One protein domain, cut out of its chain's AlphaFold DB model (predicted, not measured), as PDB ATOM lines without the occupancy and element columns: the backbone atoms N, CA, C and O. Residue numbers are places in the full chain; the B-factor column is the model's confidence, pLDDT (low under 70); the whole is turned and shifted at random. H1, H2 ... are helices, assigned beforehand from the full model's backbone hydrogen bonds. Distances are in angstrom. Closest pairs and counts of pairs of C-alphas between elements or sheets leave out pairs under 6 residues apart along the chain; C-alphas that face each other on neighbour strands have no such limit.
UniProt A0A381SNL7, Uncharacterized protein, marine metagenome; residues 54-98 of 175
ATOM      1  N   THR A  54     190.138 287.119 316.512       89.25
ATOM      2  CA  THR A  54     189.716 288.476 316.144       89.25
ATOM      3  C   THR A  54     189.129 288.498 314.738       89.25
ATOM      4  O   THR A  54     188.033 289.020 314.549       89.25
ATOM      5  N   LEU A  55     189.812 287.894 313.760       88.25
ATOM      6  CA  LEU A  55     189.338 287.834 312.376       88.25
ATOM      7  C   LEU A  55     188.042 287.027 312.252       88.25
ATOM      8  O   LEU A  55     187.136 287.435 311.525       88.25
ATOM      9  N   MET A  56     187.920 285.923 312.988       87.00
ATOM     10  CA  MET A  56     186.724 285.081 312.976       87.00
ATOM     11  C   MET A  56     185.503 285.809 313.547       87.00
ATOM     12  O   MET A  56     184.459 285.868 312.897       87.00
ATOM     13  N   ILE A  57     185.639 286.411 314.731       91.50
ATOM     14  CA  ILE A  57     184.557 287.171 315.371       91.50
ATOM     15  C   ILE A  57     184.180 288.371 314.503       91.50
ATOM     16  O   ILE A  57     182.997 288.610 314.261       91.50
ATOM     17  N   LEU A  58     185.174 289.101 313.993       94.94
ATOM     18  CA  LEU A  58     184.951 290.256 313.132       94.94
ATOM     19  C   LEU A  58     184.196 289.860 311.855       94.94
ATOM     20  O   LEU A  58     183.227 290.524 311.494       94.94
ATOM     21  N   SER A  59     184.583 288.751 311.219       93.19
ATOM     22  CA  SER A  59     183.899 288.192 310.047       93.19
ATOM     23  C   SER A  59     182.430 287.865 310.335       93.19
ATOM     24  O   SER A  59     181.542 288.305 309.600       93.19
ATOM     25  N   VAL A  60     182.145 287.179 311.449       94.62
ATOM     26  CA  VAL A  60     180.769 286.854 311.859       94.62
ATOM     27  C   VAL A  60     179.955 288.121 312.137       94.62
ATOM     28  O   VAL A  60     178.814 288.221 311.683       94.62
ATOM     29  N   ILE A  61     180.531 289.117 312.818       96.50
ATOM     30  CA  ILE A  61     179.867 290.406 313.070       96.50
ATOM     31  C   ILE A  61     179.531 291.108 311.751       96.50
ATOM     32  O   ILE A  61     178.396 291.557 311.577       96.50
ATOM     33  N   PHE A  62     180.473 291.179 310.805       96.81
ATOM     34  CA  PHE A  62     180.227 291.781 309.493       96.81
ATOM     35  C   PHE A  62     179.143 291.035 308.711       96.81
ATOM     36  O   PHE A  62     178.277 291.679 308.118       96.81
ATOM     37  N   ALA A  63     179.145 289.700 308.742       96.44
ATOM     38  CA  ALA A  63     178.126 288.890 308.082       96.44
ATOM     39  C   ALA A  63     176.727 289.134 308.676       96.44
ATOM     40  O   ALA A  63     175.769 289.359 307.931       96.44
ATOM     41  N   LEU A  64     176.607 289.163 310.009       96.88
ATOM     42  CA  LEU A  64     175.349 289.464 310.699       96.88
ATOM     43  C   LEU A  64     174.877 290.897 310.431       96.88
ATOM     44  O   LEU A  64     173.689 291.116 310.198       96.88
ATOM     45  N   PHE A  65     175.795 291.864 310.414       96.62
ATOM     46  CA  PHE A  65     175.488 293.253 310.082       96.62
ATOM     47  C   PHE A  65     174.996 293.399 308.635       96.62
ATOM     48  O   PHE A  65     173.988 294.065 308.393       96.62
ATOM     49  N   ALA A  66     175.658 292.743 307.678       95.12
ATOM     50  CA  ALA A  66     175.250 292.735 306.276       95.12
ATOM     51  C   ALA A  66     173.865 292.093 306.096       95.12
ATOM     52  O   ALA A  66     173.002 292.673 305.431       95.12
ATOM     53  N   TRP A  67     173.620 290.945 306.738       95.25
ATOM     54  CA  TRP A  67     172.310 290.290 306.736       95.25
ATOM     55  C   TRP A  67     171.225 291.177 307.349       95.25
ATOM     56  O   TRP A  67     170.153 291.319 306.763       95.25
ATOM     57  N   PHE A  68     171.503 291.823 308.483       94.19
ATOM     58  CA  PHE A  68     170.571 292.746 309.125       94.19
ATOM     59  C   PHE A  68     170.233 293.940 308.222       94.19
ATOM     60  O   PHE A  68     169.058 294.273 308.052       94.19
ATOM     61  N   MET A  69     171.243 294.559 307.600       90.62
ATOM     62  CA  MET A  69     171.056 295.693 306.691       90.62
ATOM     63  C   MET A  69     170.231 295.299 305.461       90.62
ATOM     64  O   MET A  69     169.280 295.998 305.102       90.62
ATOM     65  N   ALA A  70     170.550 294.154 304.851       89.81
ATOM     66  CA  ALA A  70     169.793 293.612 303.731       89.81
ATOM     67  C   ALA A  70     168.350 293.292 304.147       89.81
ATOM     68  O   ALA A  70     167.407 293.757 303.515       89.81
ATOM     69  N   SER A  71     168.163 292.570 305.255       90.00
ATOM     70  CA  SER A  71     166.841 292.208 305.768       90.00
ATOM     71  C   SER A  71     165.973 293.441 306.003       90.00
ATOM     72  O   SER A  71     164.827 293.473 305.557       90.00
ATOM     73  N   ARG A  72     166.531 294.496 306.611       88.44
ATOM     74  CA  ARG A  72     165.827 295.766 306.805       88.44
ATOM     75  C   ARG A  72     165.407 296.388 305.475       88.44
ATOM     76  O   ARG A  72     164.245 296.751 305.343       88.44
ATOM     77  N   LEU A  73     166.319 296.469 304.503       85.38
ATOM     78  CA  LEU A  73     166.064 297.063 303.187       85.38
ATOM     79  C   LEU A  73     164.938 296.348 302.423       85.38
ATOM     80  O   LEU A  73     164.126 297.010 301.782       85.38
ATOM     81  N   TYR A  74     164.879 295.016 302.500       83.38
ATOM     82  CA  TYR A  74     163.864 294.223 301.800       83.38
ATOM     83  C   TYR A  74     162.527 294.134 302.554       83.38
ATOM     84  O   TYR A  74     161.484 294.055 301.908       83.38
ATOM     85  N   HIS A  75     162.519 294.187 303.893       83.88
ATOM     86  CA  HIS A  75     161.278 294.136 304.681       83.88
ATOM     87  C   HIS A  75     160.553 295.485 304.782       83.88
ATOM     88  O   HIS A  75     159.329 295.499 304.884       83.88
ATOM     89  N   SER A  76     161.261 296.623 304.745       71.56
ATOM     90  CA  SER A  76     160.649 297.958 304.884       71.56
ATOM     91  C   SER A  76     160.047 298.528 303.589       71.56
ATOM     92  O   SER A  76     159.712 299.708 303.545       71.56
ATOM     93  N   GLY A  77     159.924 297.716 302.534       69.88
ATOM     94  CA  GLY A  77     159.431 298.130 301.218       69.88
ATOM     95  C   GLY A  77     160.526 298.667 300.289       69.88
ATOM     96  O   GLY A  77     161.565 299.169 300.718       69.88
ATOM     97  N   PHE A  78     160.286 298.574 298.977       74.62
ATOM     98  CA  PHE A  78     161.260 298.937 297.938       74.62
ATOM     99  C   PHE A  78     161.505 300.450 297.792       74.62
ATOM    100  O   PHE A  78     162.272 300.846 296.921       74.62
ATOM    101  N   GLU A  79     160.901 301.306 298.618       77.25
ATOM    102  CA  GLU A  79     161.076 302.767 298.556       77.25
ATOM    103  C   GLU A  79     162.500 303.208 298.917       77.25
ATOM    104  O   GLU A  79     163.089 304.068 298.263       77.25
ATOM    105  N   ILE A  80     163.105 302.574 299.925       73.31
ATOM    106  CA  ILE A  80     164.497 302.856 300.297       73.31
ATOM    107  C   ILE A  80     165.440 302.351 299.196       73.31
ATOM    108  O   ILE A  80     166.406 303.026 298.835       73.31
ATOM    109  N   ALA A  81     165.130 301.190 298.611       76.31
ATOM    110  CA  ALA A  81     165.894 300.620 297.508       76.31
ATOM    111  C   ALA A  81     165.785 301.468 296.226       76.31
ATOM    112  O   ALA A  81     166.788 301.678 295.544       76.31
ATOM    113  N   SER A  82     164.603 302.010 295.915       78.31
ATOM    114  CA  SER A  82     164.387 302.876 294.750       78.31
ATOM    115  C   SER A  82     165.047 304.247 294.920       78.31
ATOM    116  O   SER A  82     165.632 304.767 293.967       78.31
ATOM    117  N   GLY A  83     165.049 304.795 296.139       81.31
ATOM    118  CA  GLY A  83     165.789 306.010 296.481       81.31
ATOM    119  C   GLY A  83     167.312 305.837 296.442       81.31
ATOM    120  O   GLY A  83     168.032 306.779 296.114       81.31
ATOM    121  N   LEU A  84     167.825 304.642 296.752       81.88
ATOM    122  CA  LEU A  84     169.251 304.332 296.613       81.88
ATOM    123  C   LEU A  84     169.640 304.136 295.144       81.88
ATOM    124  O   LEU A  84     170.673 304.650 294.711       81.88
ATOM    125  N   ARG A  85     168.778 303.464 294.374       83.62
ATOM    126  CA  ARG A  85     168.929 303.284 292.930       83.62
ATOM    127  C   ARG A  85     169.055 304.625 292.208       83.62
ATOM    128  O   ARG A  85     170.012 304.813 291.473       83.62
ATOM    129  N   SER A  86     168.150 305.573 292.455       83.31
ATOM    130  CA  SER A  86     168.175 306.870 291.759       83.31
ATOM    131  C   SER A  86     169.448 307.682 292.029       83.31
ATOM    132  O   SER A  86     169.887 308.441 291.169       83.31
ATOM    133  N   LYS A  87     170.079 307.494 293.195       89.19
ATOM    134  CA  LYS A  87     171.354 308.137 293.553       89.19
ATOM    135  C   LYS A  87     172.573 307.440 292.948       89.19
ATOM    136  O   LYS A  87     173.554 308.106 292.635       89.19
ATOM    137  N   TRP A  88     172.517 306.118 292.793       90.44
ATOM    138  CA  TRP A  88     173.627 305.279 292.327       90.44
ATOM    139  C   TRP A  88     173.280 304.526 291.042       90.44
ATOM    140  O   TRP A  88     173.675 303.372 290.872       90.44
ATOM    141  N   GLU A  89     172.556 305.170 290.123       89.62
ATOM    142  CA  GLU A  89     172.034 304.498 288.926       89.62
ATOM    143  C   GLU A  89     173.167 303.886 288.094       89.62
ATOM    144  O   GLU A  89     173.018 302.779 287.604       89.62
ATOM    145  N   TRP A  90     174.339 304.523 288.003       90.88
ATOM    146  CA  TRP A  90     175.483 303.968 287.267       90.88
ATOM    147  C   TRP A  90     175.995 302.641 287.863       90.88
ATOM    148  O   TRP A  90     176.223 301.684 287.130       90.88
ATOM    149  N   ALA A  91     176.134 302.555 289.189       90.62
ATOM    150  CA  ALA A  91     176.603 301.348 289.872       90.62
ATOM    151  C   ALA A  91     175.523 300.260 289.864       90.62
ATOM    152  O   ALA A  91     175.817 299.078 289.681       90.62
ATOM    153  N   TYR A  92     174.261 300.676 289.995       89.44
ATOM    154  CA  TYR A  92     173.110 299.802 289.821       89.44
ATOM    155  C   TYR A  92     173.080 299.209 288.410       89.44
ATOM    156  O   TYR A  92     172.963 297.998 288.275       89.44
ATOM    157  N   GLN A  93     173.260 300.026 287.370       91.56
ATOM    158  CA  GLN A  93     173.292 299.583 285.976       91.56
ATOM    159  C   GLN A  93     174.482 298.661 285.692       91.56
ATOM    160  O   GLN A  93     174.314 297.673 284.983       91.56
ATOM    161  N   LEU A  94     175.659 298.908 286.277       93.25
ATOM    162  CA  LEU A  94     176.784 297.972 286.180       93.25
ATOM    163  C   LEU A  94     176.441 296.612 286.793       93.25
ATOM    164  O   LEU A  94     176.613 295.589 286.137       93.25
ATOM    165  N   SER A  95     175.916 296.583 288.021       93.19
ATOM    166  CA  SER A  95     175.523 295.323 288.662       93.19
ATOM    167  C   SER A  95     174.360 294.636 287.936       93.19
ATOM    168  O   SER A  95     174.337 293.409 287.862       93.19
ATOM    169  N   LEU A  96     173.402 295.407 287.410       92.94
ATOM    170  CA  LEU A  96     172.228 294.918 286.686       92.94
ATOM    171  C   LEU A  96     172.626 294.258 285.365       92.94
ATOM    172  O   LEU A  96     172.159 293.163 285.064       92.94
ATOM    173  N   ASN A  97     173.530 294.889 284.616       93.75
ATOM    174  CA  ASN A  97     174.057 294.364 283.357       93.75
ATOM    175  C   ASN A  97     175.259 293.431 283.578       93.75
ATOM    176  O   ASN A  97     176.091 293.284 282.691       93.75
ATOM    177  N   LYS A  98     175.393 292.820 284.768       92.62
ATOM    178  CA  LYS A  98     176.458 291.857 285.109       92.62
ATOM    179  C   LYS A  98     177.866 292.327 284.708       92.62
ATOM    180  O   LYS A  98     178.671 291.554 284.194       92.62
TER     181      LYS A  98
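What this domain is: This is residues 54 to 98 of the 175 residues of an uncharacterized protein of marine metagenome (UniProt A0A381SNL7). One long helix, H1, makes an open L with the short helix H2, which turns off at its far end, and a third short helix, H3, turns off again at the other end of H2. Residues 54 to 71 of H1 stick out as a free arm that makes most of the length, and H3 stays away from it. The printed part has 45 residues with three named helices, in the order H1, H2, H3, and no named strand, and its class is all helix. It is only just loose, close to extended, with a radius of gyration of the C-alphas of 13.7 A and spans of 37 by 25 by 15 A.

Where its parts are: H1 is residues 54 to 75, 31.2 A from first to last C-alpha, beginning at C-alpha 54 at (189.716, 288.476, 316.144) and ending at C-alpha 75 at (161.278, 294.136, 304.681). H2 is residues 78 to 87, 14.3 A long. H3 is residues 89 to 96, 9.8 A long, with C-alpha 96 at (172.228, 294.918, 286.686).

How they stand to each other: H1 and H2 only just touch, with 3 pairs of C-alphas within 8 A, and touch only at the corner by their link, H1 with residues 73 to 74 alone. Their closest C-alphas, of Leu 73 and Ile 80, are 6.7 A apart, and their lines are about perpendicular at 74 degrees. H2 and H3 are close but not clearly touching: their closest C-alphas, of Arg 85 and Tyr 92, are 6.3 A apart. They run opposite ways at a steep tilt of 65 degrees. H1 and H3 are apart. In H1 and H3 every O i to N i+4 pair is within hydrogen-bond range, in H2 5 of 6.

The domain as a whole: The two C-alphas farthest apart, of Thr 54 and Ser 86, are 37.4 A apart. The printed part has no cut, and both links, H1 to H2 and H2 to H3, are tight. The mean pLDDT of the printed part is 88.2, and residue 77 alone is under 70.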